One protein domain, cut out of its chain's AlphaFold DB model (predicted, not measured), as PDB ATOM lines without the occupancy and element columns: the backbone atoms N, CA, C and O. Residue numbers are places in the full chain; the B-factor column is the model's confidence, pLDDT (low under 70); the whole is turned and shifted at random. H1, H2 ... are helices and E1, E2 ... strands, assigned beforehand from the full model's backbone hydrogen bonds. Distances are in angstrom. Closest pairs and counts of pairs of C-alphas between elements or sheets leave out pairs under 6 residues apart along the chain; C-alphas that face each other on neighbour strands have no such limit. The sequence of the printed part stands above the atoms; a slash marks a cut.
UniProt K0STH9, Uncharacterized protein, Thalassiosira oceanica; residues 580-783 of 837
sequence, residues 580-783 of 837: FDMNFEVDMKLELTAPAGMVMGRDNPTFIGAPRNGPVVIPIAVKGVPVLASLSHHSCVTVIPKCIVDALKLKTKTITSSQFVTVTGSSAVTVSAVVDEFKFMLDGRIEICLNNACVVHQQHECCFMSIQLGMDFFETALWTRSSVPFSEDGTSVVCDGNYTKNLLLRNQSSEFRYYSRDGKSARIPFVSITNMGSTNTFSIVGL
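Overview. This is residues 580 to 783 of the 837 residues of an uncharacterized protein of Thalassiosira oceanica (UniProt K0STH9). Two five-stranded sheets stand partly face to face with their strands crossed, and one of them, E10 E9 E4 E5 E12, is curled like part of a barrel. A four-stranded sheet, E6 E11 E8 E7, with H1 over it, makes one end of the long axis, and a small sheet, E1 E3 E2, lies toward the other. The printed part has 204 residues, with 17 named strands and two short helices, H1 between E6 and E7 and H2 between E12 and E13; it is mostly strand, though under half of its residues are in named elements. The sheet E15 E14 E13 E16 E17 is all antiparallel and the other three are mixed. The whole is compact, with a radius of gyration of the C-alphas of 16.7 A and spans of 48 by 42 by 29 A.

Along the chain. E1, residues 588 to 590, begins at C-alpha 588 (151.318, 185.210, 205.161). E2 is 598 to 600, E3 606 to 609, E4 616 to 622 with 18.7 A, E5 625 to 631 with 18.4 A, and E6 639 to 641. H1 is 642 to 648, 10.0 A long. E7 is 652 to 654, E8 671 to 675, E9 678 to 682, E10 686 to 690, E11 694 to 696, E12 707 to 709, and H2 711 to 714. E13 is 719 to 725, 20.2 A long, E14 731 to 735, E15 743 to 746, and E16 751 to 755. E17, 761 to 765, ends at C-alpha 765 (131.079, 174.672, 198.682).

Arrangement. The two strongly twisted five-stranded sheets form a sandwich, two sheets face to face, with strands at 71 degrees; the closest C-alphas of E4 and E17, Ile 618 and Ile 764, are 6.8 A apart. The hairpin E4 and E5 has N 620 and O 627 at 2.9 A. E13 E14 E15 are a meander, each the antiparallel neighbour of the one before, and E16 beside E13 completes a Greek key, with N 753 and O 721 at 2.8 A. E8 runs on into E9 at 63 degrees. E6, H1, E7 are a split strand-helix-strand unit, with E11 and E8 between its strands and a right-handed crossover. H1 runs along the strands at a height over the sheet of 10.1 A. H2 only grazes the curled sheet. Every O i to N i+4 pair in H1 is within hydrogen-bond range; H2 is too short for one.

Size, cuts and confidence. The C-alphas farthest apart, Asp 581 and Lys 649, are 50.1 A apart. The printed part has no cut, and E7 to E8 is the long link. The mean pLDDT of the printed part is 72.0; 84 residues are under 70, among them 595 to 609, 655 to 670 and 771 to 783.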
ATOM      1  N   PHE A 580     157.792 194.266 197.109       46.91
ATOM      2  CA  PHE A 580     158.440 193.718 198.302       46.91
ATOM      3  C   PHE A 580     158.748 192.230 198.102       46.91
ATOM      4  O   PHE A 580     157.893 191.470 197.634       46.91
ATOM      5  N   ASP A 581     159.957 191.810 198.478       40.78
ATOM      6  CA  ASP A 581     160.302 190.391 198.583       40.78
ATOM      7  C   ASP A 581     159.646 189.822 199.845       40.78
ATOM      8  O   ASP A 581     160.079 190.089 200.968       40.78
ATOM      9  N   MET A 582     158.575 189.048 199.662       44.84
ATOM     10  CA  MET A 582     157.903 188.354 200.757       44.84
ATOM     11  C   MET A 582     158.444 186.931 200.903       44.84
ATOM     12  O   MET A 582     158.333 186.114 199.987       44.84
ATOM     13  N   ASN A 583     158.951 186.595 202.092       48.97
ATOM     14  CA  ASN A 583     159.152 185.203 202.489       48.97
ATOM     15  C   ASN A 583     157.796 184.599 202.892       48.97
ATOM     16  O   ASN A 583     157.377 184.669 204.048       48.97
ATOM     17  N   PHE A 584     157.113 183.990 201.919       47.66
ATOM     18  CA  PHE A 584     155.796 183.358 202.090       47.66
ATOM     19  C   PHE A 584     155.756 182.274 203.189       47.66
ATOM     20  O   PHE A 584     154.675 181.952 203.671       47.66
ATOM     21  N   GLU A 585     156.907 181.732 203.609       44.81
ATOM     22  CA  GLU A 585     157.006 180.709 204.662       44.81
ATOM     23  C   GLU A 585     156.620 181.185 206.075       44.81
ATOM     24  O   GLU A 585     156.310 180.338 206.916       44.81
ATOM     25  N   VAL A 586     156.674 182.495 206.370       46.56
ATOM     26  CA  VAL A 586     156.619 182.999 207.762       46.56
ATOM     27  C   VAL A 586     155.429 183.925 208.040       46.56
ATOM     28  O   VAL A 586     154.739 183.726 209.039       46.56
ATOM     29  N   ASP A 587     155.147 184.901 207.168       51.75
ATOM     30  CA  ASP A 587     154.286 186.049 207.523       51.75
ATOM     31  C   ASP A 587     152.951 186.164 206.755       51.75
ATOM     32  O   ASP A 587     152.189 187.103 207.000       51.75
ATOM     33  N   MET A 588     152.613 185.217 205.865       60.72
ATOM     34  CA  MET A 588     151.318 185.210 205.161       60.72
ATOM     35  C   MET A 588     150.224 184.454 205.935       60.72
ATOM     36  O   MET A 588     150.244 183.226 206.058       60.72
ATOM     37  N   LYS A 589     149.190 185.184 206.360       69.12
ATOM     38  CA  LYS A 589     147.927 184.640 206.891       69.12
ATOM     39  C   LYS A 589     146.808 184.828 205.866       69.12
ATOM     40  O   LYS A 589     146.859 185.770 205.084       69.12
ATOM     41  N   LEU A 590     145.805 183.952 205.848       74.25
ATOM     42  CA  LEU A 590     144.637 184.083 204.968       74.25
ATOM     43  C   LEU A 590     143.402 184.431 205.801       74.25
ATOM     44  O   LEU A 590     143.050 183.691 206.719       74.25
ATOM     45  N   GLU A 591     142.710 185.507 205.437       80.00
ATOM     46  CA  GLU A 591     141.433 185.880 206.043       80.00
ATOM     47  C   GLU A 591     140.307 185.730 205.021       80.00
ATOM     48  O   GLU A 591     140.235 186.442 204.021       80.00
ATOM     49  N   LEU A 592     139.413 184.778 205.279       80.88
ATOM     50  CA  LEU A 592     138.367 184.373 204.340       80.88
ATOM     51  C   LEU A 592     137.284 185.446 204.155       80.88
ATOM     52  O   LEU A 592     136.597 185.454 203.131       80.88
ATOM     53  N   THR A 593     137.162 186.374 205.108       79.38
ATOM     54  CA  THR A 593     136.287 187.548 205.005       79.38
ATOM     55  C   THR A 593     136.939 188.778 204.356       79.38
ATOM     56  O   THR A 593     136.249 189.771 204.119       79.38
ATOM     57  N   ALA A 594     138.237 188.756 204.036       74.44
ATOM     58  CA  ALA A 594     138.916 189.921 203.468       74.44
ATOM     59  C   ALA A 594     138.526 190.145 201.988       74.44
ATOM     60  O   ALA A 594     138.561 189.200 201.199       74.44
ATOM     61  N   PRO A 595     138.170 191.380 201.571       69.38
ATOM     62  CA  PRO A 595     137.879 191.696 200.168       69.38
ATOM     63  C   PRO A 595     139.137 191.992 199.338       69.38
ATOM     64  O   PRO A 595     139.091 191.925 198.114       69.38
ATOM     65  N   ALA A 596     140.246 192.329 199.997       66.56
ATOM     66  CA  ALA A 596     141.554 192.596 199.411       66.56
ATOM     67  C   ALA A 596     142.644 192.292 200.452       66.56
ATOM     68  O   ALA A 596     142.358 192.257 201.652       66.56
ATOM     69  N   GLY A 597     143.882 192.070 200.003       66.06
ATOM     70  CA  GLY A 597     145.014 191.841 200.903       66.06
ATOM     71  C   GLY A 597     145.350 193.077 201.748       66.06
ATOM     72  O   GLY A 597     145.220 194.208 201.281       66.06
ATOM     73  N   MET A 598     145.796 192.863 202.986       61.50
ATOM     74  CA  MET A 598     146.141 193.910 203.954       61.50
ATOM     75  C   MET A 598     147.518 193.656 204.580       61.50
ATOM     76  O   MET A 598     147.876 192.514 204.850       61.50
ATOM     77  N   VAL A 599     148.271 194.720 204.872       56.97
ATOM     78  CA  VAL A 599     149.563 194.646 205.582       56.97
ATOM     79  C   VAL A 599     149.395 195.199 206.996       56.97
ATOM     80  O   VAL A 599     148.866 196.296 207.171       56.97
ATOM     81  N   MET A 600     149.843 194.449 208.002       53.84
ATOM     82  CA  MET A 600     149.713 194.791 209.421       53.84
ATOM     83  C   MET A 600     151.089 194.969 210.076       53.84
ATOM     84  O   MET A 600     151.905 194.052 210.062       53.84
ATOM     85  N   GLY A 601     151.311 196.124 210.717       50.88
ATOM     86  CA  GLY A 601     152.555 196.458 211.427       50.88
ATOM     87  C   GLY A 601     153.582 197.222 210.576       50.88
ATOM     88  O   GLY A 601     153.574 197.131 209.353       50.88
ATOM     89  N   ARG A 602     154.453 198.009 211.230       45.22
ATOM     90  CA  ARG A 602     155.562 198.736 210.570       45.22
ATOM     91  C   ARG A 602     156.896 197.997 210.655       45.22
ATOM     92  O   ARG A 602     157.612 197.949 209.664       45.22
ATOM     93  N   ASP A 603     157.208 197.435 211.822       45.00
ATOM     94  CA  ASP A 603     158.542 196.888 212.109       45.00
ATOM     95  C   ASP A 603     158.664 195.385 211.798       45.00
ATOM     96  O   ASP A 603     159.770 194.871 211.673       45.00
ATOM     97  N   ASN A 604     157.533 194.681 211.661       52.38
ATOM     98  CA  ASN A 604     157.470 193.287 211.214       52.38
ATOM     99  C   ASN A 604     156.128 193.051 210.479       52.38
ATOM    100  O   ASN A 604     155.107 192.847 211.145       52.38
ATOM    101  N   PRO A 605     156.074 193.190 209.140       54.50
ATOM    102  CA  PRO A 605     154.819 193.245 208.391       54.50
ATOM    103  C   PRO A 605     154.175 191.859 208.232       54.50
ATOM    104  O   PRO A 605     154.595 191.060 207.401       54.50
ATOM    105  N   THR A 606     153.095 191.588 208.970       57.22
ATOM    106  CA  THR A 606     152.240 190.419 208.701       57.22
ATOM    107  C   THR A 606     151.326 190.723 207.516       57.22
ATOM    108  O   THR A 606     150.556 191.686 207.558       57.22
ATOM    109  N   PHE A 607     151.369 189.893 206.474       64.25
ATOM    110  CA  PHE A 607     150.485 190.018 205.316       64.25
ATOM    111  C   PHE A 607     149.229 189.166 205.519       64.25
ATOM    112  O   PHE A 607     149.307 187.947 205.662       64.25
ATOM    113  N   ILE A 608     148.058 189.797 205.504       68.12
ATOM    114  CA  ILE A 608     146.765 189.115 205.485       68.12
ATOM    115  C   ILE A 608     146.281 189.073 204.035       68.12
ATOM    116  O   ILE A 608     145.835 190.079 203.488       68.12
ATOM    117  N   GLY A 609     146.382 187.910 203.401       69.50
ATOM    118  CA  GLY A 609     145.844 187.655 202.070       69.50
ATOM    119  C   GLY A 609     144.322 187.502 202.066       69.50
ATOM    120  O   GLY A 609     143.718 187.094 203.059       69.50
ATOM    121  N   ALA A 610     143.726 187.788 200.909       76.00
ATOM    122  CA  ALA A 610     142.305 187.603 200.622       76.00
ATOM    123  C   ALA A 610     142.092 186.475 199.589       76.00
ATOM    124  O   ALA A 610     143.002 186.198 198.801       76.00
ATOM    125  N   PRO A 611     140.910 185.831 199.540       82.06
ATOM    126  CA  PRO A 611     140.568 184.890 198.474       82.06
ATOM    127  C   PRO A 611     140.510 185.579 197.100       82.06
ATOM    128  O   PRO A 611     140.040 186.711 196.992       82.06
ATOM    129  N   ARG A 612     140.894 184.870 196.026       79.62
ATOM    130  CA  ARG A 612     140.975 185.423 194.654       79.62
ATOM    131  C   ARG A 612     139.695 186.127 194.194       79.62
ATOM    132  O   ARG A 612     139.751 187.163 193.544       79.62
ATOM    133  N   ASN A 613     138.544 185.533 194.503       77.69
ATOM    134  CA  ASN A 613     137.235 185.956 193.997       77.69
ATOM    135  C   ASN A 613     136.477 186.868 194.986       77.69
ATOM    136  O   ASN A 613     135.251 186.966 194.907       77.69
ATOM    137  N   GLY A 614     137.186 187.488 195.934       78.12
ATOM    138  CA  GLY A 614     136.586 188.212 197.055       78.12
ATOM    139  C   GLY A 614     136.130 187.286 198.194       78.12
ATOM    140  O   GLY A 614     136.349 186.072 198.133       78.12
ATOM    141  N   PRO A 615     135.494 187.839 199.245       81.38
ATOM    142  CA  PRO A 615     135.203 187.120 200.483       81.38
ATOM    143  C   PRO A 615     134.375 185.856 200.247       81.38
ATOM    144  O   PRO A 615     133.469 185.855 199.410       81.38
ATOM    145  N   VAL A 616     134.643 184.798 201.013       85.56
ATOM    146  CA  VAL A 616     133.895 183.538 200.920       85.56
ATOM    147  C   VAL A 616     132.932 183.354 202.090       85.56
ATOM    148  O   VAL A 616     133.249 183.629 203.248       85.56
ATOM    149  N   VAL A 617     131.736 182.860 201.773       88.62
ATOM    150  CA  VAL A 617     130.687 182.523 202.742       88.62
ATOM    151  C   VAL A 617     130.207 181.087 202.544       88.62
ATOM    152  O   VAL A 617     130.334 180.518 201.457       88.62
ATOM    153  N   ILE A 618     129.648 180.505 203.603       91.81
ATOM    154  CA  ILE A 618     129.058 179.165 203.622       91.81
ATOM    155  C   ILE A 618     127.566 179.235 203.994       91.81
ATOM    156  O   ILE A 618     127.174 180.093 204.788       91.81
ATOM    157  N   PRO A 619     126.705 178.358 203.453       91.56
ATOM    158  CA  PRO A 619     125.330 178.223 203.917       91.56
ATOM    159  C   PRO A 619     125.256 177.533 205.290       91.56
ATOM    160  O   PRO A 619     125.808 176.452 205.490       91.56
ATOM    161  N   ILE A 620     124.503 178.138 206.206       92.88
ATOM    162  CA  ILE A 620     124.037 177.551 207.471       92.88
ATOM    163  C   ILE A 620     122.513 177.698 207.569       92.88
ATOM    164  O   ILE A 620     121.931 178.519 206.861       92.88
ATOM    165  N   ALA A 621     121.846 176.952 208.451       92.19
ATOM    166  CA  ALA A 621     120.419 177.145 208.725       92.19
ATOM    167  C   ALA A 621     120.159 177.465 210.204       92.19
ATOM    168  O   ALA A 621     120.353 176.625 211.080       92.19
ATOM    169  N   VAL A 622     119.681 178.678 210.489       90.88
ATOM    170  CA  VAL A 622     119.361 179.148 211.846       90.88
ATOM    171  C   VAL A 622     117.849 179.049 212.043       90.88
ATOM    172  O   VAL A 622     117.093 179.695 211.319       90.88
ATOM    173  N   LYS A 623     117.380 178.223 212.990       86.81
ATOM    174  CA  LYS A 623     115.943 177.886 213.155       86.81
ATOM    175  C   LYS A 623     115.260 177.456 211.836       86.81
ATOM    176  O   LYS A 623     114.134 177.858 211.554       86.81
ATOM    177  N   GLY A 624     115.968 176.694 210.999       83.81
ATOM    178  CA  GLY A 624     115.490 176.260 209.678       83.81
ATOM    179  C   GLY A 624     115.517 177.331 208.575       83.81
ATOM    180  O   GLY A 624     115.223 177.014 207.427       83.81
ATOM    181  N   VAL A 625     115.899 178.578 208.875       87.69
ATOM    182  CA  VAL A 625     116.062 179.642 207.872       87.69
ATOM    183  C   VAL A 625     117.487 179.595 207.307       87.69
ATOM    184  O   VAL A 625     118.430 179.720 208.093       87.69
ATOM    185  N   PRO A 626     117.684 179.441 205.983       88.69
ATOM    186  CA  PRO A 626     119.014 179.463 205.386       88.69
ATOM    187  C   PRO A 626     119.619 180.871 205.454       88.69
ATOM    188  O   PRO A 626     118.998 181.857 205.054       88.69
ATOM    189  N   VAL A 627     120.850 180.956 205.950       87.62
ATOM    190  CA  VAL A 627     121.641 182.180 206.105       87.62
ATOM    191  C   VAL A 627     123.033 181.910 205.538       87.62
ATOM    192  O   VAL A 627     123.620 180.863 205.797       87.62
ATOM    193  N   LEU A 628     123.580 182.852 204.770       87.81
ATOM    194  CA  LEU A 628     124.994 182.814 204.403       87.81
ATOM    195  C   LEU A 628     125.814 183.374 205.567       87.81
ATOM    196  O   LEU A 628     125.547 184.488 206.022       87.81
ATOM    197  N   ALA A 629     126.789 182.608 206.044       89.50
ATOM    198  CA  ALA A 629     127.708 183.001 207.101       89.50
ATOM    199  C   ALA A 629     129.131 183.137 206.553       89.50
ATOM    200  O   ALA A 629     129.614 182.273 205.820       89.50
ATOM    201  N   SER A 630     129.801 184.228 206.904       87.50
ATOM    202  CA  SER A 630     131.211 184.440 206.603       87.50
ATOM    203  C   SER A 630     132.084 183.756 207.656       87.50
ATOM    204  O   SER A 630     131.671 183.576 208.800       87.50
ATOM    205  N   LEU A 631     133.279 183.333 207.262       86.56
ATOM    206  CA  LEU A 631     134.219 182.595 208.104       86.56
ATOM    207  C   LEU A 631     135.419 183.484 208.436       86.56
ATOM    208  O   LEU A 631     136.012 184.006 207.505       86.56
ATOM    209  N   SER A 632     135.821 183.643 209.700       81.44
ATOM    210  CA  SER A 632     137.044 184.391 210.047       81.44
ATOM    211  C   SER A 632     137.942 183.633 211.015       81.44
ATOM    212  O   SER A 632     137.551 183.313 212.134       81.44
ATOM    213  N   HIS A 633     139.189 183.419 210.595       74.62
ATOM    214  CA  HIS A 633     140.243 182.826 211.423       74.62
ATOM    215  C   HIS A 633     140.951 183.862 212.321       74.62
ATOM    216  O   HIS A 633     141.908 183.533 213.028       74.62
ATOM    217  N   HIS A 634     140.527 185.129 212.264       72.69
ATOM    218  CA  HIS A 634     141.069 186.229 213.066       72.69
ATOM    219  C   HIS A 634     140.028 186.895 213.980       72.69
ATOM    220  O   HIS A 634     140.416 187.610 214.903       72.69
ATOM    221  N   SER A 635     138.730 186.625 213.790       74.06
ATOM    222  CA  SER A 635     137.694 186.983 214.765       74.06
ATOM    223  C   SER A 635     137.753 186.026 215.956       74.06
ATOM    224  O   SER A 635     137.632 184.813 215.783       74.06
ATOM    225  N   CYS A 636     137.927 186.542 217.174       68.38
ATOM    226  CA  CYS A 636     138.025 185.696 218.374       68.38
ATOM    227  C   CYS A 636     136.680 185.074 218.790       68.38
ATOM    228  O   CYS A 636     136.656 184.050 219.467       68.38
ATOM    229  N   VAL A 637     135.571 185.679 218.363       73.94
ATOM    230  CA  VAL A 637     134.196 185.264 218.667       73.94
ATOM    231  C   VAL A 637     133.334 185.290 217.408       73.94
ATOM    232  O   VAL A 637     133.634 186.005 216.449       73.94
ATOM    233  N   THR A 638     132.237 184.542 217.427       84.06
ATOM    234  CA  THR A 638     131.181 184.618 216.424       84.06
ATOM    235  C   THR A 638     130.374 185.892 216.634       84.06
ATOM    236  O   THR A 638     129.978 186.225 217.752       84.06
ATOM    237  N   VAL A 639     130.120 186.613 215.544       83.12
ATOM    238  CA  VAL A 639     129.501 187.938 215.540       83.12
ATOM    239  C   VAL A 639     128.185 187.893 214.775       83.12
ATOM    240  O   VAL A 639     128.128 187.492 213.610       83.12
ATOM    241  N   ILE A 640     127.116 188.338 215.432       85.69
ATOM    242  CA  ILE A 640     125.760 188.358 214.886       85.69
ATOM    243  C   ILE A 640     125.281 189.817 214.806       85.69
ATOM    244  O   ILE A 640     125.177 190.500 215.830       85.69
ATOM    245  N   PRO A 641     124.950 190.324 213.606       82.38
ATOM    246  CA  PRO A 641     124.354 191.646 213.447       82.38
ATOM    247  C   PRO A 641     123.004 191.738 214.171       82.38
ATOM    248  O   PRO A 641     122.164 190.842 214.044       82.38
ATOM    249  N   LYS A 642     122.744 192.847 214.876       83.06
ATOM    250  CA  LYS A 642     121.473 193.048 215.602       83.06
ATOM    251  C   LYS A 642     120.226 192.850 214.723       83.06
ATOM    252  O   LYS A 642     119.253 192.253 215.164       83.06
ATOM    253  N   CYS A 643     120.268 193.272 213.460       81.69
ATOM    254  CA  CYS A 643     119.164 193.070 212.519       81.69
ATOM    255  C   CYS A 643     118.828 191.583 212.278       81.69
ATOM    256  O   CYS A 643     117.657 191.252 212.103       81.69
ATOM    257  N   ILE A 644     119.819 190.684 212.323       84.31
ATOM    258  CA  ILE A 644     119.623 189.232 212.195       84.31
ATOM    259  C   ILE A 644     119.056 188.646 213.498       84.31
ATOM    260  O   ILE A 644     118.140 187.824 213.444       84.31
ATOM    261  N   VAL A 645     119.529 189.115 214.660       87.19
ATOM    262  CA  VAL A 645     118.942 188.788 215.977       87.19
ATOM    263  C   VAL A 645     117.451 189.123 216.009       87.19
ATOM    264  O   VAL A 645     116.638 188.263 216.357       87.19
ATOM    265  N   ASP A 646     117.098 190.349 215.614       85.81
ATOM    266  CA  ASP A 646     115.726 190.857 215.630       85.81
ATOM    267  C   ASP A 646     114.839 190.088 214.629       85.81
ATOM    268  O   ASP A 646     113.730 189.668 214.972       85.81
ATOM    269  N   ALA A 647     115.339 189.829 213.411       85.94
ATOM    270  CA  ALA A 647     114.612 189.097 212.369       85.94
ATOM    271  C   ALA A 647     114.339 187.628 212.741       85.94
ATOM    272  O   ALA A 647     113.222 187.138 212.564       85.94
ATOM    273  N   LEU A 648     115.337 186.927 213.293       87.44
ATOM    274  CA  LEU A 648     115.229 185.519 213.695       87.44
ATOM    275  C   LEU A 648     114.683 185.336 215.123       87.44
ATOM    276  O   LEU A 648     114.527 184.200 215.590       87.44
ATOM    277  N   LYS A 649     114.379 186.437 215.826       88.12
ATOM    278  CA  LYS A 649     113.917 186.467 217.224       88.12
ATOM    279  C   LYS A 649     114.816 185.613 218.125       88.12
ATOM    280  O   LYS A 649     114.348 184.681 218.789       88.12
ATOM    281  N   LEU A 650     116.126 185.835 218.055       85.44
ATOM    282  CA  LEU A 650     117.083 185.138 218.917       85.44
ATOM    283  C   LEU A 650     116.967 185.694 220.344       85.44
ATOM    284  O   LEU A 650     116.829 186.903 220.526       85.44
ATOM    285  N   LYS A 651     116.994 184.821 221.359       83.44
ATOM    286  CA  LYS A 651     117.063 185.265 222.759       83.44
ATOM    287  C   LYS A 651     118.438 185.887 222.987       83.44
ATOM    288  O   LYS A 651     119.440 185.275 222.623       83.44
ATOM    289  N   THR A 652     118.488 187.069 223.592       80.88
ATOM    290  CA  THR A 652     119.748 187.755 223.894       80.88
ATOM    291  C   THR A 652     119.813 188.224 225.329       80.88
ATOM    292  O   THR A 652     118.814 188.693 225.871       80.88
ATOM    293  N   LYS A 653     121.021 188.196 225.884       74.75
ATOM    294  CA  LYS A 653     121.355 188.741 227.191       74.75
ATOM    295  C   LYS A 653     122.259 189.960 227.023       74.75
ATOM    296  O   LYS A 653     123.276 189.867 226.343       74.75
ATOM    297  N   THR A 654     121.876 191.095 227.603       73.38
ATOM    298  CA  THR A 654     122.660 192.341 227.552       73.38
ATOM    299  C   THR A 654     124.021 192.136 228.213       73.38
ATOM    300  O   THR A 654     124.091 191.529 229.280       73.38
ATOM    301  N   ILE A 655     125.082 192.663 227.605       69.50
ATOM    302  CA  ILE A 655     126.409 192.763 228.221       69.50
ATOM    303  C   ILE A 655     126.983 194.156 227.977       69.50
ATOM    304  O   ILE A 655     126.696 194.800 226.967       69.50
ATOM    305  N   THR A 656     127.819 194.610 228.902       61.88
ATOM    306  CA  THR A 656     128.640 195.811 228.748       61.88
ATOM    307  C   THR A 656     130.095 195.382 228.685       61.88
ATOM    308  O   THR A 656     130.602 194.865 229.667       61.88
ATOM    309  N   SER A 657     130.769 195.595 227.555       63.38
ATOM    310  CA  SER A 657     132.232 195.526 227.461       63.38
ATOM    311  C   SER A 657     132.711 196.514 226.405       63.38
ATOM    312  O   SER A 657     132.050 196.732 225.389       63.38
ATOM    313  N   SER A 658     133.848 197.145 226.680       58.69
ATOM    314  CA  SER A 658     134.491 198.159 225.843       58.69
ATOM    315  C   SER A 658     135.781 197.669 225.172       58.69
ATOM    316  O   SER A 658     136.328 198.379 224.330       58.69
ATOM    317  N   GLN A 659     136.252 196.454 225.486       61.47
ATOM    318  CA  GLN A 659     137.481 195.871 224.929       61.47
ATOM    319  C   GLN A 659     137.341 195.269 223.518       61.47
ATOM    320  O   GLN A 659     138.351 194.881 222.934       61.47
ATOM    321  N   PHE A 660     136.144 195.199 222.931       66.25
ATOM    322  CA  PHE A 660     135.975 194.706 221.556       66.25
ATOM    323  C   PHE A 660     136.355 195.772 220.513       66.25
ATOM    324  O   PHE A 660     135.794 196.870 220.474       66.25
ATOM    325  N   VAL A 661     137.293 195.437 219.621       60.00
ATOM    326  CA  VAL A 661     137.843 196.360 218.608       60.00
ATOM    327  C   VAL A 661     137.830 195.745 217.209       60.00
ATOM    328  O   VAL A 661     137.940 194.531 217.052       60.00
ATOM    329  N   THR A 662     137.736 196.571 216.166       62.66
ATOM    330  CA  THR A 662     137.967 196.107 214.788       62.66
ATOM    331  C   THR A 662     139.462 195.995 214.500       62.66
ATOM    332  O   THR A 662     140.200 196.955 214.731       62.66
ATOM    333  N   VAL A 663     139.902 194.884 213.901       55.94
ATOM    334  CA  VAL A 663     141.320 194.662 213.530       55.94
ATOM    335  C   VAL A 663     141.866 195.743 212.579       55.94
ATOM    336  O   VAL A 663     143.052 196.054 212.620       55.94
ATOM    337  N   THR A 664     141.009 196.371 211.769       53.72
ATOM    338  CA  THR A 664     141.385 197.390 210.771       53.72
ATOM    339  C   THR A 664     141.586 198.809 211.329       53.72
ATOM    340  O   THR A 664     141.951 199.704 210.572       53.72
ATOM    341  N   GLY A 665     141.388 199.019 212.637       45.53
ATOM    342  CA  GLY A 665     141.754 200.251 213.345       45.53
ATOM    343  C   GLY A 665     140.680 201.348 213.461       45.53
ATOM    344  O   GLY A 665     139.789 201.492 212.631       45.53
ATOM    345  N   SER A 666     140.834 202.156 214.519       45.44
ATOM    346  CA  SER A 666     140.130 203.414 214.851       45.44
ATOM    347  C   SER A 666     138.750 203.362 215.523       45.44
ATOM    348  O   SER A 666     138.501 204.236 216.353       45.44
ATOM    349  N   SER A 667     137.861 202.405 215.240       53.22
ATOM    350  CA  SER A 667     136.500 202.385 215.818       53.22
ATOM    351  C   SER A 667     136.264 201.225 216.797       53.22
ATOM    352  O   SER A 667     136.513 200.056 216.502       53.22
ATOM    353  N   ALA A 668     135.757 201.551 217.992       56.25
ATOM    354  CA  ALA A 668     135.343 200.555 218.979       56.25
ATOM    355  C   ALA A 668     134.074 199.827 218.506       56.25
ATOM    356  O   ALA A 668     133.105 200.463 218.080       56.25
ATOM    357  N   VAL A 669     134.052 198.498 218.612       63.84
ATOM    358  CA  VAL A 669     132.864 197.709 218.272       63.84
ATOM    359  C   VAL A 669     131.938 197.724 219.478       63.84
ATOM    360  O   VAL A 669     132.240 197.135 220.510       63.84
ATOM    361  N   THR A 670     130.780 198.376 219.356       66.06
ATOM    362  CA  THR A 670     129.777 198.341 220.430       66.06
ATOM    363  C   THR A 670     129.061 196.988 220.426       66.06
ATOM    364  O   THR A 670     128.050 196.803 219.736       66.06
ATOM    365  N   VAL A 671     129.595 196.043 221.200       71.88
ATOM    366  CA  VAL A 671     128.901 194.812 221.594       71.88
ATOM    367  C   VAL A 671     127.927 195.166 222.717       71.88
ATOM    368  O   VAL A 671     128.334 195.707 223.740       71.88
ATOM    369  N   SER A 672     126.633 194.908 222.516       68.62
ATOM    370  CA  SER A 672     125.583 195.262 223.492       68.62
ATOM    371  C   SER A 672     124.944 194.065 224.182       68.62
ATOM    372  O   SER A 672     124.247 194.216 225.185       68.62
ATOM    373  N   ALA A 673     125.107 192.878 223.606       76.31
ATOM    374  CA  ALA A 673     124.468 191.662 224.066       76.31
ATOM    375  C   ALA A 673     125.202 190.434 223.519       76.31
ATOM    376  O   ALA A 673     126.014 190.534 222.601       76.31
ATOM    377  N   VAL A 674     124.856 189.269 224.047       77.31
ATOM    378  CA  VAL A 674     125.150 187.961 223.456       77.31
ATOM    379  C   VAL A 674     123.859 187.219 223.164       77.31
ATOM    380  O   VAL A 674     122.855 187.429 223.847       77.31
ATOM    381  N   VAL A 675     123.870 186.345 222.161       77.56
ATOM    382  CA  VAL A 675     122.797 185.361 221.983       77.56
ATOM    383  C   VAL A 675     122.917 184.305 223.081       77.56
ATOM    384  O   VAL A 675     124.011 183.849 223.395       77.56
ATOM    385  N   ASP A 676     121.784 183.961 223.689       68.06
ATOM    386  CA  ASP A 676     121.740 183.116 224.884       68.06
ATOM    387  C   ASP A 676     122.191 181.673 224.581       68.06
ATOM    388  O   ASP A 676     123.012 181.093 225.290       68.06
ATOM    389  N   GLU A 677     121.715 181.139 223.459       70.75
ATOM    390  CA  GLU A 677     122.129 179.858 222.894       70.75
ATOM    391  C   GLU A 677     122.032 179.969 221.361       70.75
ATOM    392  O   GLU A 677     120.933 180.006 220.796       70.75
ATOM    393  N   PHE A 678     123.164 180.121 220.664       80.56
ATOM    394  CA  PHE A 678     123.169 180.280 219.207       80.56
ATOM    395  C   PHE A 678     123.285 178.921 218.511       80.56
ATOM    396  O   PHE A 678     124.383 178.440 218.237       80.56
ATOM    397  N   LYS A 679     122.124 178.315 218.236       81.31
ATOM    398  CA  LYS A 679     121.985 177.056 217.490       81.31
ATOM    399  C   LYS A 679     121.800 177.268 215.990       81.31
ATOM    400  O   LYS A 679     120.939 178.049 215.570       81.31
ATOM    401  N   PHE A 680     122.543 176.511 215.191       88.69
ATOM    402  CA  PHE A 680     122.373 176.433 213.742       88.69
ATOM    403  C   PHE A 680     122.772 175.061 213.189       88.69
ATOM    404  O   PHE A 680     123.614 174.367 213.753       88.69
ATOM    405  N   MET A 681     122.178 174.687 212.056       85.88
ATOM    406  CA  MET A 681     122.543 173.486 211.310       85.88
ATOM    407  C   MET A 681     123.590 173.812 210.249       85.88
ATOM    408  O   MET A 681     123.432 174.753 209.465       85.88
ATOM    409  N   LEU A 682     124.619 172.976 210.186       88.25
ATOM    410  CA  LEU A 682     125.638 172.939 209.149       88.25
ATOM    411  C   LEU A 682     125.361 171.729 208.235       88.25
ATOM    412  O   LEU A 682     125.128 170.619 208.721       88.25
ATOM    413  N   ASP A 683     125.310 171.959 206.917       85.44
ATOM    414  CA  ASP A 683     124.961 170.951 205.887       85.44
ATOM    415  C   ASP A 683     123.634 170.192 206.153       85.44
ATOM    416  O   ASP A 683     123.431 169.059 205.726       85.44
ATOM    417  N   GLY A 684     122.729 170.793 206.936       80.69
ATOM    418  CA  GLY A 684     121.458 170.189 207.358       80.69
ATOM    419  C   GLY A 684     121.567 168.973 208.294       80.69
ATOM    420  O   GLY A 684     120.534 168.442 208.684       80.69
ATOM    421  N   ARG A 685     122.779 168.533 208.667       80.31
ATOM    422  CA  ARG A 685     123.035 167.257 209.378       80.31
ATOM    423  C   ARG A 685     123.780 167.402 210.706       80.31
ATOM    424  O   ARG A 685     123.732 166.500 211.546       80.31
ATOM    425  N   ILE A 686     124.502 168.506 210.880       78.69
ATOM    426  CA  ILE A 686     125.345 168.767 212.049       78.69
ATOM    427  C   ILE A 686     124.757 169.972 212.785       78.69
ATOM    428  O   ILE A 686     124.805 171.084 212.263       78.69
ATOM    429  N   GLU A 687     124.193 169.764 213.977       81.19
ATOM    430  CA  GLU A 687     123.804 170.873 214.858       81.19
ATOM    431  C   GLU A 687     125.054 171.441 215.540       81.19
ATOM    432  O   GLU A 687     125.892 170.698 216.055       81.19
ATOM    433  N   ILE A 688     125.180 172.766 215.544       79.06
ATOM    434  CA  ILE A 688     126.251 173.499 216.217       79.06
ATOM    435  C   ILE A 688     125.615 174.532 217.143       79.06
ATOM    436  O   ILE A 688     124.669 175.223 216.765       79.06
ATOM    437  N   CYS A 689     126.137 174.620 218.365       74.75
ATOM    438  CA  CYS A 689     125.629 175.476 219.427       74.75
ATOM    439  C   CYS A 689     126.771 176.315 220.014       74.75
ATOM    440  O   CYS A 689     127.738 175.754 220.529       74.75
ATOM    441  N   LEU A 690     126.653 177.645 219.951       74.12
ATOM    442  CA  LEU A 690     127.648 178.593 220.467       74.12
ATOM    443  C   LEU A 690     127.053 179.457 221.589       74.12
ATOM    444  O   LEU A 690     125.975 180.033 221.437       74.12
ATOM    445  N   ASN A 691     127.783 179.590 222.702       65.62
ATOM    446  CA  ASN A 691     127.293 180.253 223.923       65.62
ATOM    447  C   ASN A 691     127.789 181.700 224.109       65.62
ATOM    448  O   ASN A 691     127.288 182.403 224.988       65.62
ATOM    449  N   ASN A 692     128.759 182.141 223.296       68.44
ATOM    450  CA  ASN A 692     129.395 183.466 223.370       68.44
ATOM    451  C   ASN A 692     129.201 184.295 222.080       68.44
ATOM    452  O   ASN A 692     129.960 185.230 221.828       68.44
ATOM    453  N   ALA A 693     128.198 183.970 221.256       80.75
ATOM    454  CA  ALA A 693     127.950 184.680 220.003       80.75
ATOM    455  C   ALA A 693     127.521 186.139 220.272       80.75
ATOM    456  O   ALA A 693     126.444 186.405 220.817       80.75
ATOM    457  N   CYS A 694     128.388 187.084 219.913       81.38
ATOM    458  CA  CYS A 694     128.303 188.492 220.289       81.38
ATOM    459  C   CYS A 694     127.413 189.298 219.336       81.38
ATOM    460  O   CYS A 694     127.510 189.185 218.115       81.38
ATOM    461  N   VAL A 695     126.561 190.155 219.899       83.00
ATOM    462  CA  VAL A 695     125.617 190.997 219.159       83.00
ATOM    463  C   VAL A 695     126.176 192.405 219.014       83.00
ATOM    464  O   VAL A 695     126.329 193.138 219.995       83.00
ATOM    465  N   VAL A 696     126.436 192.798 217.769       79.12
ATOM    466  CA  VAL A 696     127.030 194.099 217.432       79.12
ATOM    467  C   VAL A 696     125.983 195.101 216.957       79.12
ATOM    468  O   VAL A 696     125.087 194.783 216.166       79.12
ATOM    469  N   HIS A 697     126.101 196.341 217.435       69.62
ATOM    470  CA  HIS A 697     125.323 197.466 216.923       69.62
ATOM    471  C   HIS A 697     126.009 198.093 215.706       69.62
ATOM    472  O   HIS A 697     127.158 198.522 215.767       69.62
ATOM    473  N   GLN A 698     125.263 198.201 214.610       60.94
ATOM    474  CA  GLN A 698     125.689 198.892 213.399       60.94
ATOM    475  C   GLN A 698     125.675 200.408 213.656       60.94
ATOM    476  O   GLN A 698     124.598 200.980 213.822       60.94
ATOM    477  N   GLN A 699     126.848 201.049 213.741       48.38
ATOM    478  CA  GLN A 699     126.934 202.489 214.032       48.38
ATOM    479  C   GLN A 699     127.076 203.363 212.776       48.38
ATOM    480  O   GLN A 699     126.258 204.262 212.620       48.38
ATOM    481  N   HIS A 700     128.001 203.086 211.848       44.12
ATOM    482  CA  HIS A 700     128.070 203.780 210.548       44.12
ATOM    483  C   HIS A 700     128.645 202.885 209.437       44.12
ATOM    484  O   HIS A 700     129.544 202.099 209.707       44.12
ATOM    485  N   GLU A 701     128.085 203.026 208.225       42.44
ATOM    486  CA  GLU A 701     128.515 202.606 206.862       42.44
ATOM    487  C   GLU A 701     129.166 201.226 206.594       42.44
ATOM    488  O   GLU A 701     129.298 200.849 205.433       42.44
ATOM    489  N   CYS A 702     129.446 200.391 207.596       41.09
ATOM    490  CA  CYS A 702     129.822 198.993 207.391       41.09
ATOM    491  C   CYS A 702     128.584 198.109 207.164       41.09
ATOM    492  O   CYS A 702     127.694 197.981 208.018       41.09
ATOM    493  N   CYS A 703     128.551 197.450 206.007       44.44
ATOM    494  CA  CYS A 703     127.517 196.497 205.613       44.44
ATOM    495  C   CYS A 703     127.703 195.139 206.314       44.44
ATOM    496  O   CYS A 703     128.186 194.179 205.715       44.44
ATOM    497  N   PHE A 704     127.264 195.035 207.573       51.09
ATOM    498  CA  PHE A 704     127.077 193.760 208.281       51.09
ATOM    499  C   PHE A 704     125.936 192.937 207.640       51.09
ATOM    500  O   PHE A 704     124.824 192.866 208.159       51.09
ATOM    501  N   MET A 705     126.210 192.349 206.472       55.75
ATOM    502  CA  MET A 705     125.246 191.608 205.642       55.75
ATOM    503  C   MET A 705     125.013 190.159 206.096       55.75
ATOM    504  O   MET A 705     124.017 189.553 205.705       55.75
ATOM    505  N   SER A 706     125.924 189.590 206.887       72.75
ATOM    506  CA  SER A 706     125.929 188.175 207.276       72.75
ATOM    507  C   SER A 706     126.377 187.979 208.723       72.75
ATOM    508  O   SER A 706     126.998 188.853 209.326       72.75
ATOM    509  N   ILE A 707     126.087 186.793 209.261       86.50
ATOM    510  CA  ILE A 707     126.723 186.281 210.481       86.50
ATOM    511  C   ILE A 707     128.197 185.998 210.162       86.50
ATOM    512  O   ILE A 707     128.479 185.453 209.096       86.50
ATOM    513  N   GLN A 708     129.121 186.352 211.057       85.62
ATOM    514  CA  GLN A 708     130.539 185.996 210.944       85.62
ATOM    515  C   GLN A 708     130.866 184.939 211.998       85.62
ATOM    516  O   GLN A 708     130.804 185.219 213.192       85.62
ATOM    517  N   LEU A 709     131.198 183.728 211.562       87.62
ATOM    518  CA  LEU A 709     131.650 182.642 212.424       87.62
ATOM    519  C   LEU A 709     133.142 182.834 212.723       87.62
ATOM    520  O   LEU A 709     133.958 182.905 211.798       87.62
ATOM    521  N   GLY A 710     133.473 182.976 214.005       80.31
ATOM    522  CA  GLY A 710     134.833 183.227 214.486       80.31
ATOM    523  C   GLY A 710     135.567 181.955 214.898       80.31
ATOM    524  O   GLY A 710     135.132 180.838 214.615       80.31
ATOM    525  N   MET A 711     136.685 182.123 215.607       73.81
ATOM    526  CA  MET A 711     137.470 181.007 216.143       73.81
ATOM    527  C   MET A 711     136.637 180.072 217.021       73.81
ATOM    528  O   MET A 711     136.762 178.863 216.864       73.81
ATOM    529  N   ASP A 712     135.724 180.597 217.840       70.25
ATOM    530  CA  ASP A 712     134.784 179.800 218.641       70.25
ATOM    531  C   ASP A 712     133.986 178.754 217.841       70.25
ATOM    532  O   ASP A 712     133.737 177.663 218.349       70.25
ATOM    533  N   PHE A 713     133.632 179.044 216.586       82.69
ATOM    534  CA  PHE A 713     133.035 178.076 215.665       82.69
ATOM    535  C   PHE A 713     134.045 177.044 215.152       82.69
ATOM    536  O   PHE A 713     133.759 175.849 215.158       82.69
ATOM    537  N   PHE A 714     135.232 177.466 214.704       76.81
ATOM    538  CA  PHE A 714     136.259 176.515 214.250       76.81
ATOM    539  C   PHE A 714     136.661 175.546 215.357       76.81
ATOM    540  O   PHE A 714     136.939 174.375 215.098       76.81
ATOM    541  N   GLU A 715     136.638 176.025 216.599       70.19
ATOM    542  CA  GLU A 715     136.950 175.217 217.755       70.19
ATOM    543  C   GLU A 715     135.959 174.054 217.971       70.19
ATOM    544  O   GLU A 715     136.357 173.026 218.533       70.19
ATOM    545  N   THR A 716     134.682 174.162 217.553       68.62
ATOM    546  CA  THR A 716     133.675 173.113 217.838       68.62
ATOM    547  C   THR A 716     133.947 171.794 217.108       68.62
ATOM    548  O   THR A 716     133.438 170.746 217.516       68.62
ATOM    549  N   ALA A 717     134.788 171.819 216.075       72.00
ATOM    550  CA  ALA A 717     135.209 170.652 215.311       72.00
ATOM    551  C   ALA A 717     136.276 169.793 216.025       72.00
ATOM    552  O   ALA A 717     136.987 170.243 216.925       72.00
ATOM    553  N   LEU A 718     136.442 168.551 215.560       69.69
ATOM    554  CA  LEU A 718     137.688 167.787 215.733       69.69
ATOM    555  C   LEU A 718     138.795 168.342 214.825       69.69
ATOM    556  O   LEU A 718     139.956 168.423 215.224       69.69
ATOM    557  N   TRP A 719     138.428 168.731 213.602       78.50
ATOM    558  CA  TRP A 719     139.294 169.413 212.645       78.50
ATOM    559  C   TRP A 719     138.448 170.141 211.593       78.50
ATOM    560  O   TRP A 719     137.326 169.725 211.288       78.50
ATOM    561  N   THR A 720     138.989 171.206 211.009       84.69
ATOM    562  CA  THR A 720     138.376 171.895 209.866       84.69
ATOM    563  C   THR A 720     139.395 172.063 208.753       84.69
ATOM    564  O   THR A 720     140.595 171.991 209.004       84.69
ATOM    565  N   ARG A 721     138.940 172.271 207.518       85.81
ATOM    566  CA  ARG A 721     139.829 172.515 206.382       85.81
ATOM    567  C   ARG A 721     139.157 173.418 205.356       85.81
ATOM    568  O   ARG A 721     138.166 173.032 204.745       85.81
ATOM    569  N   SER A 722     139.718 174.599 205.147       87.25
ATOM    570  CA  SER A 722     139.305 175.573 204.139       87.25
ATOM    571  C   SER A 722     140.256 175.484 202.950       87.25
ATOM    572  O   SER A 722     141.430 175.820 203.082       87.25
ATOM    573  N   SER A 723     139.764 175.052 201.788       87.44
ATOM    574  CA  SER A 723     140.526 175.046 200.531       87.44
ATOM    575  C   SER A 723     140.039 176.180 199.630       87.44
ATOM    576  O   SER A 723     138.890 176.166 199.190       87.44
ATOM    577  N   VAL A 724     140.889 177.179 199.382       85.69
ATOM    578  CA  VAL A 724     140.465 178.498 198.886       85.69
ATOM    579  C   VAL A 724     141.342 178.956 197.715       85.69
ATOM    580  O   VAL A 724     142.549 179.122 197.900       85.69
ATOM    581  N   PRO A 725     140.778 179.197 196.515       83.06
ATOM    582  CA  PRO A 725     141.528 179.729 195.377       83.06
ATOM    583  C   PRO A 725     142.184 181.077 195.701       83.06
ATOM    584  O   PRO A 725     141.507 182.000 196.163       83.06
ATOM    585  N   PHE A 726     143.485 181.198 195.435       77.31
ATOM    586  CA  PHE A 726     144.277 182.379 195.793       77.31
ATOM    587  C   PHE A 726     144.859 183.101 194.571       77.31
ATOM    588  O   PHE A 726     144.810 184.325 194.503       77.31
ATOM    589  N   SER A 727     145.334 182.361 193.567       72.06
ATOM    590  CA  SER A 727     146.004 182.919 192.383       72.06
ATOM    591  C   SER A 727     145.430 182.406 191.059       72.06
ATOM    592  O   SER A 727     144.594 181.498 191.002       72.06
ATOM    593  N   GLU A 728     145.855 183.030 189.958       68.06
ATOM    594  CA  GLU A 728     145.344 182.732 188.614       68.06
ATOM    595  C   GLU A 728     145.861 181.413 188.029       68.06
ATOM    596  O   GLU A 728     145.171 180.785 187.231       68.06
ATOM    597  N   ASP A 729     147.031 180.954 188.481       68.81
ATOM    598  CA  ASP A 729     147.701 179.718 188.055       68.81
ATOM    599  C   ASP A 729     147.062 178.424 188.610       68.81
ATOM    600  O   ASP A 729     147.620 177.335 188.464       68.81
ATOM    601  N   GLY A 730     145.906 178.539 189.269       69.62
ATOM    602  CA  GLY A 730     145.189 177.424 189.886       69.62
ATOM    603  C   GLY A 730     145.712 177.016 191.265       69.62
ATOM    604  O   GLY A 730     145.331 175.948 191.752       69.62
ATOM    605  N   THR A 731     146.570 177.826 191.898       76.00
ATOM    606  CA  THR A 731     146.991 177.593 193.284       76.00
ATOM    607  C   THR A 731     145.926 178.082 194.272       76.00
ATOM    608  O   THR A 731     145.414 179.206 194.205       76.00
ATOM    609  N   SER A 732     145.601 177.204 195.213       80.44
ATOM    610  CA  SER A 732     144.729 177.454 196.353       80.44
ATOM    611  C   SER A 732     145.558 177.477 197.630       80.44
ATOM    612  O   SER A 732     146.450 176.644 197.810       80.44
ATOM    613  N   VAL A 733     145.224 178.386 198.541       79.06
ATOM    614  CA  VAL A 733     145.661 178.290 199.933       79.06
ATOM    615  C   VAL A 733     144.753 177.289 200.634       79.06
ATOM    616  O   VAL A 733     143.531 177.315 200.469       79.06
ATOM    617  N   VAL A 734     145.349 176.402 201.419       77.50
ATOM    618  CA  VAL A 734     144.632 175.481 202.289       77.50
ATOM    619  C   VAL A 734     145.054 175.715 203.730       77.50
ATOM    620  O   VAL A 734     146.233 175.603 204.062       77.50
ATOM    621  N   CYS A 735     144.079 176.046 204.570       76.06
ATOM    622  CA  CYS A 735     144.251 176.337 205.990       76.06
ATOM    623  C   CYS A 735     143.225 175.555 206.820       76.06
ATOM    624  O   CYS A 735     142.197 175.119 206.305       76.06
ATOM    625  N   ASP A 736     143.492 175.363 208.111       68.12
ATOM    626  CA  ASP A 736     142.649 174.568 209.020       68.12
ATOM    627  C   ASP A 736     142.143 175.342 210.250       68.12
ATOM    628  O   ASP A 736     141.537 174.755 211.146       68.12
ATOM    629  N   GLY A 737     142.363 176.661 210.282       60.25
ATOM    630  CA  GLY A 737     142.118 177.508 211.455       60.25
ATOM    631  C   GLY A 737     143.383 177.993 212.163       60.25
ATOM    632  O   GLY A 737     143.337 178.261 213.360       60.25
ATOM    633  N   ASN A 738     144.501 178.127 211.438       54.38
ATOM    634  CA  ASN A 738     145.834 178.447 211.971       54.38
ATOM    635  C   ASN A 738     146.408 177.369 212.924       54.38
ATOM    636  O   ASN A 738     147.256 177.695 213.757       54.38
ATOM    637  N   TYR A 739     145.979 176.101 212.821       53.38
ATOM    638  CA  TYR A 739     146.589 174.998 213.581       53.38
ATOM    639  C   TYR A 739     147.847 174.469 212.886       53.38
ATOM    640  O   TYR A 739     148.848 174.186 213.546       53.38
ATOM    641  N   THR A 740     147.807 174.369 211.556       55.97
ATOM    642  CA  THR A 740     148.968 174.104 210.700       55.97
ATOM    643  C   THR A 740     149.371 175.357 209.915       55.97
ATOM    644  O   THR A 740     148.624 176.336 209.833       55.97
ATOM    645  N   LYS A 741     150.588 175.358 209.352       59.03
ATOM    646  CA  LYS A 741     151.018 176.395 208.402       59.03
ATOM    647  C   LYS A 741     150.121 176.346 207.161       59.03
ATOM    648  O   LYS A 741     149.797 175.260 206.685       59.03
ATOM    649  N   ASN A 742     149.777 177.511 206.614       68.31
ATOM    650  CA  ASN A 742     149.020 177.615 205.366       68.31
ATOM    651  C   ASN A 742     149.750 176.884 204.227       68.31
ATOM    652  O   ASN A 742     150.943 177.091 204.015       68.31
ATOM    653  N   LEU A 743     149.030 176.046 203.484       69.56
ATOM    654  CA  LEU A 743     149.589 175.218 202.415       69.56
ATOM    655  C   LEU A 743     149.203 175.776 201.049       69.56
ATOM    656  O   LEU A 743     148.027 176.018 200.794       69.56
ATOM    657  N   LEU A 744     150.168 175.912 200.141       70.38
ATOM    658  CA  LEU A 744     149.917 176.293 198.751       70.38
ATOM    659  C   LEU A 744     149.819 175.037 197.882       70.38
ATOM    660  O   LEU A 744     150.789 174.300 197.719       70.38
ATOM    661  N   LEU A 745     148.627 174.770 197.345       71.31
ATOM    662  CA  LEU A 745     148.316 173.542 196.613       71.31
ATOM    663  C   LEU A 745     147.540 173.840 195.332       71.31
ATOM    664  O   LEU A 745     146.536 174.548 195.348       71.31
ATOM    665  N   ARG A 746     147.952 173.233 194.219       75.56
ATOM    666  CA  ARG A 746     147.201 173.293 192.958       75.56
ATOM    667  C   ARG A 746     146.062 172.271 192.925       75.56
ATOM    668  O   ARG A 746     146.073 171.277 193.655       75.56
ATOM    669  N   ASN A 747     145.089 172.511 192.046       73.00
ATOM    670  CA  ASN A 747     143.969 171.608 191.745       73.00
ATOM    671  C   ASN A 747     143.103 171.214 192.964       73.00
ATOM    672  O   ASN A 747     142.522 170.129 192.988       73.00
ATOM    673  N   GLN A 748     143.011 172.073 193.984       80.44
ATOM    674  CA  GLN A 748     142.127 171.848 195.134       80.44
ATOM    675  C   GLN A 748     140.689 172.287 194.819       80.44
ATOM    676  O   GLN A 748     140.482 173.310 194.166       80.44
ATOM    677  N   SER A 749     139.688 171.556 195.319       81.81
ATOM    678  CA  SER A 749     138.296 172.018 195.278       81.81
ATOM    679  C   SER A 749     138.075 173.205 196.222       81.81
ATOM    680  O   SER A 749     138.638 173.247 197.313       81.81
ATOM    681  N   SER A 750     137.243 174.163 195.801       88.19
ATOM    682  CA  SER A 750     136.898 175.349 196.595       88.19
ATOM    683  C   SER A 750     135.788 175.027 197.598       88.19
ATOM    684  O   SER A 750     134.600 175.147 197.290       88.19
ATOM    685  N   GLU A 751     136.169 174.577 198.789       91.00
ATOM    686  CA  GLU A 751     135.244 174.056 199.797       91.00
ATOM    687  C   GLU A 751     135.771 174.207 201.229       91.00
ATOM    688  O   GLU A 751     136.979 174.187 201.480       91.00
ATOM    689  N   PHE A 752     134.831 174.295 202.167       92.12
ATOM    690  CA  PHE A 752     135.052 174.143 203.595       92.12
ATOM    691  C   PHE A 752     134.680 172.721 204.028       92.12
ATOM    692  O   PHE A 752     133.595 172.231 203.709       92.12
ATOM    693  N   ARG A 753     135.565 172.057 204.769       90.75
ATOM    694  CA  ARG A 753     135.308 170.764 205.411       90.75
ATOM    695  C   ARG A 753     135.264 170.939 206.916       90.75
ATOM    696  O   ARG A 753     136.122 171.602 207.496       90.75
ATOM    697  N   TYR A 754     134.289 170.292 207.534       89.19
ATOM    698  CA  TYR A 754     134.076 170.303 208.973       89.19
ATOM    699  C   TYR A 754     133.926 168.865 209.465       89.19
ATOM    700  O   TYR A 754     133.036 168.150 209.000       89.19
ATOM    701  N   TYR A 755     134.782 168.450 210.399       82.50
ATOM    702  CA  TYR A 755     134.729 167.141 211.052       82.50
ATOM    703  C   TYR A 755     134.197 167.319 212.472       82.50
ATOM    704  O   TYR A 755     134.853 167.936 213.313       82.50
ATOM    705  N   SER A 756     132.990 166.829 212.740       71.44
ATOM    706  CA  SER A 756     132.318 167.020 214.027       71.44
ATOM    707  C   SER A 756     132.747 165.982 215.065       71.44
ATOM    708  O   SER A 756     133.271 164.914 214.750       71.44
ATOM    709  N   ARG A 757     132.484 166.288 216.341       63.19
ATOM    710  CA  ARG A 757     132.791 165.397 217.473       63.19
ATOM    711  C   ARG A 757     131.844 164.191 217.587       63.19
ATOM    712  O   ARG A 757     132.195 163.229 218.256       63.19
ATOM    713  N   ASP A 758     130.691 164.207 216.908       56.12
ATOM    714  CA  ASP A 758     129.797 163.043 216.748       56.12
ATOM    715  C   ASP A 758     130.169 162.142 215.549       56.12
ATOM    716  O   ASP A 758     129.419 161.234 215.201       56.12
ATOM    717  N   GLY A 759     131.325 162.375 214.913       62.88
ATOM    718  CA  GLY A 759     131.853 161.555 213.816       62.88
ATOM    719  C   GLY A 759     131.298 161.892 212.428       62.88
ATOM    720  O   GLY A 759     131.807 161.380 211.426       62.88
ATOM    721  N   LYS A 760     130.304 162.784 212.336       73.75
ATOM    722  CA  LYS A 760     129.812 163.301 211.053       73.75
ATOM    723  C   LYS A 760     130.881 164.161 210.369       73.75
ATOM    724  O   LYS A 760     131.844 164.651 210.963       73.75
ATOM    725  N   SER A 761     130.701 164.361 209.069       84.69
ATOM    726  CA  SER A 761     131.491 165.325 208.310       84.69
ATOM    727  C   SER A 761     130.604 166.072 207.328       84.69
ATOM    728  O   SER A 761     129.678 165.493 206.760       84.69
ATOM    729  N   ALA A 762     130.883 167.360 207.159       86.94
ATOM    730  CA  ALA A 762     130.232 168.225 206.187       86.94
ATOM    731  C   ALA A 762     131.274 168.744 205.195       86.94
ATOM    732  O   ALA A 762     132.397 169.087 205.577       86.94
ATOM    733  N   ARG A 763     130.890 168.815 203.919       91.62
ATOM    734  CA  ARG A 763     131.728 169.306 202.820       91.62
ATOM    735  C   ARG A 763     130.934 170.343 202.039       91.62
ATOM    736  O   ARG A 763     130.032 170.005 201.280       91.62
ATOM    737  N   ILE A 764     131.282 171.603 202.244       92.50
ATOM    738  CA  ILE A 764     130.423 172.741 201.942       92.50
ATOM    739  C   ILE A 764     131.108 173.598 200.877       92.50
ATOM    740  O   ILE A 764     132.228 174.058 201.107       92.50
ATOM    741  N   PRO A 765     130.491 173.819 199.705       90.06
ATOM    742  CA  PRO A 765     131.079 174.672 198.682       90.06
ATOM    743  C   PRO A 765     131.129 176.123 199.170       90.06
ATOM    744  O   PRO A 765     130.170 176.622 199.763       90.06
ATOM    745  N   PHE A 766     132.233 176.814 198.888       90.25
ATOM    746  CA  PHE A 766     132.310 178.251 199.135       90.25
ATOM    747  C   PHE A 766     131.467 179.031 198.124       90.25
ATOM    748  O   PHE A 766     131.508 178.760 196.923       90.25
ATOM    749  N   VAL A 767     130.767 180.056 198.605       87.94
ATOM    750  CA  VAL A 767     130.132 181.082 197.774       87.94
ATOM    751  C   VAL A 767     131.000 182.338 197.843       87.94
ATOM    752  O   VAL A 767     131.143 182.929 198.911       87.94
ATOM    753  N   SER A 768     131.606 182.738 196.724       83.88
ATOM    754  CA  SER A 768     132.423 183.960 196.640       83.88
ATOM    755  C   SER A 768     131.566 185.203 196.397       83.88
ATOM    756  O   SER A 768     130.672 185.191 195.550       83.88
ATOM    757  N   ILE A 769     131.875 186.298 197.093       78.69
ATOM    758  CA  ILE A 769     131.222 187.600 196.926       78.69
ATOM    759  C   ILE A 769     132.103 188.486 196.035       78.69
ATOM    760  O   ILE A 769     133.016 189.162 196.502       78.69
ATOM    761  N   THR A 770     131.799 188.503 194.737       72.69
ATOM    762  CA  THR A 770     132.654 189.098 193.692       72.69
ATOM    763  C   THR A 770     132.489 190.606 193.475       72.69
ATOM    764  O   THR A 770     133.260 191.189 192.720       72.69
ATOM    765  N   ASN A 771     131.484 191.247 194.085       64.94
ATOM    766  CA  ASN A 771     131.111 192.638 193.786       64.94
ATOM    767  C   ASN A 771     130.942 193.493 195.058       64.94
ATOM    768  O   ASN A 771     129.942 194.188 195.246       64.94
ATOM    769  N   MET A 772     131.911 193.391 195.971       62.34
ATOM    770  CA  MET A 772     132.048 194.285 197.124       62.34
ATOM    771  C   MET A 772     132.794 195.553 196.696       62.34
ATOM    772  O   MET A 772     133.871 195.469 196.111       62.34
ATOM    773  N   GLY A 773     132.234 196.732 196.992       54.56
ATOM    774  CA  GLY A 773     132.938 198.002 196.781       54.56
ATOM    775  C   GLY A 773     134.221 198.069 197.615       54.56
ATOM    776  O   GLY A 773     134.277 197.492 198.699       54.56
ATOM    777  N   SER A 774     135.236 198.796 197.142       50.34
ATOM    778  CA  SER A 774     136.588 198.828 197.734       50.34
ATOM    779  C   SER A 774     136.668 199.322 199.187       50.34
ATOM    780  O   SER A 774     137.695 199.144 199.835       50.34
ATOM    781  N   THR A 775     135.597 199.918 199.713       46.06
ATOM    782  CA  THR A 775     135.456 200.361 201.111       46.06
ATOM    783  C   THR A 775     134.699 199.371 202.003       46.06
ATOM    784  O   THR A 775     134.677 199.547 203.219       46.06
ATOM    785  N   ASN A 776     134.060 198.342 201.439       52.25
ATOM    786  CA  ASN A 776     133.246 197.391 202.193       52.25
ATOM    787  C   ASN A 776     134.116 196.239 202.702       52.25
ATOM    788  O   ASN A 776     134.345 195.266 201.987       52.25
ATOM    789  N   THR A 777     134.558 196.312 203.955       52.31
ATOM    790  CA  THR A 777     135.183 195.184 204.657       52.31
ATOM    791  C   THR A 777     134.179 194.507 205.587       52.31
ATOM    792  O   THR A 777     133.372 195.160 206.252       52.31
ATOM    793  N   PHE A 778     134.241 193.179 205.680       59.41
ATOM    794  CA  PHE A 778     133.674 192.491 206.835       59.41
ATOM    795  C   PHE A 778     134.521 192.858 208.058       59.41
ATOM    796  O   PHE A 778     135.736 192.660 208.062       59.41
ATOM    797  N   SER A 779     133.903 193.436 209.086       55.28
ATOM    798  CA  SER A 779     134.628 193.859 210.285       55.28
ATOM    799  C   SER A 779     135.061 192.643 211.101       55.28
ATOM    800  O   SER A 779     134.240 192.027 211.770       55.28
ATOM    801  N   ILE A 780     136.353 192.315 211.064       63.06
ATOM    802  CA  ILE A 780     136.960 191.300 211.931       63.06
ATOM    803  C   ILE A 780     136.965 191.851 213.363       63.06
ATOM    804  O   ILE A 780     137.627 192.861 213.633       63.06
ATOM    805  N   VAL A 781     136.222 191.209 214.268       62.28
ATOM    806  CA  VAL A 781     136.150 191.611 215.679       62.28
ATOM    807  C   VAL A 781     137.256 190.912 216.463       62.28
ATOM    808  O   VAL A 781     137.251 189.698 216.653       62.28
ATOM    809  N   GLY A 782     138.223 191.702 216.915       58.00
ATOM    810  CA  GLY A 782     139.360 191.254 217.705       58.00
ATOM    811  C   GLY A 782     139.436 191.948 219.062       58.00
ATOM    812  O   GLY A 782     138.501 192.607 219.524       58.00
ATOM    813  N   LEU A 783     140.599 191.799 219.689       54.44
ATOM    814  CA  LEU A 783     140.955 192.395 220.974       54.44
ATOM    815  C   LEU A 783     142.178 193.306 220.783       54.44
ATOM    816  O   LEU A 783     143.000 193.030 219.903       54.44
TER     817      LEU A 783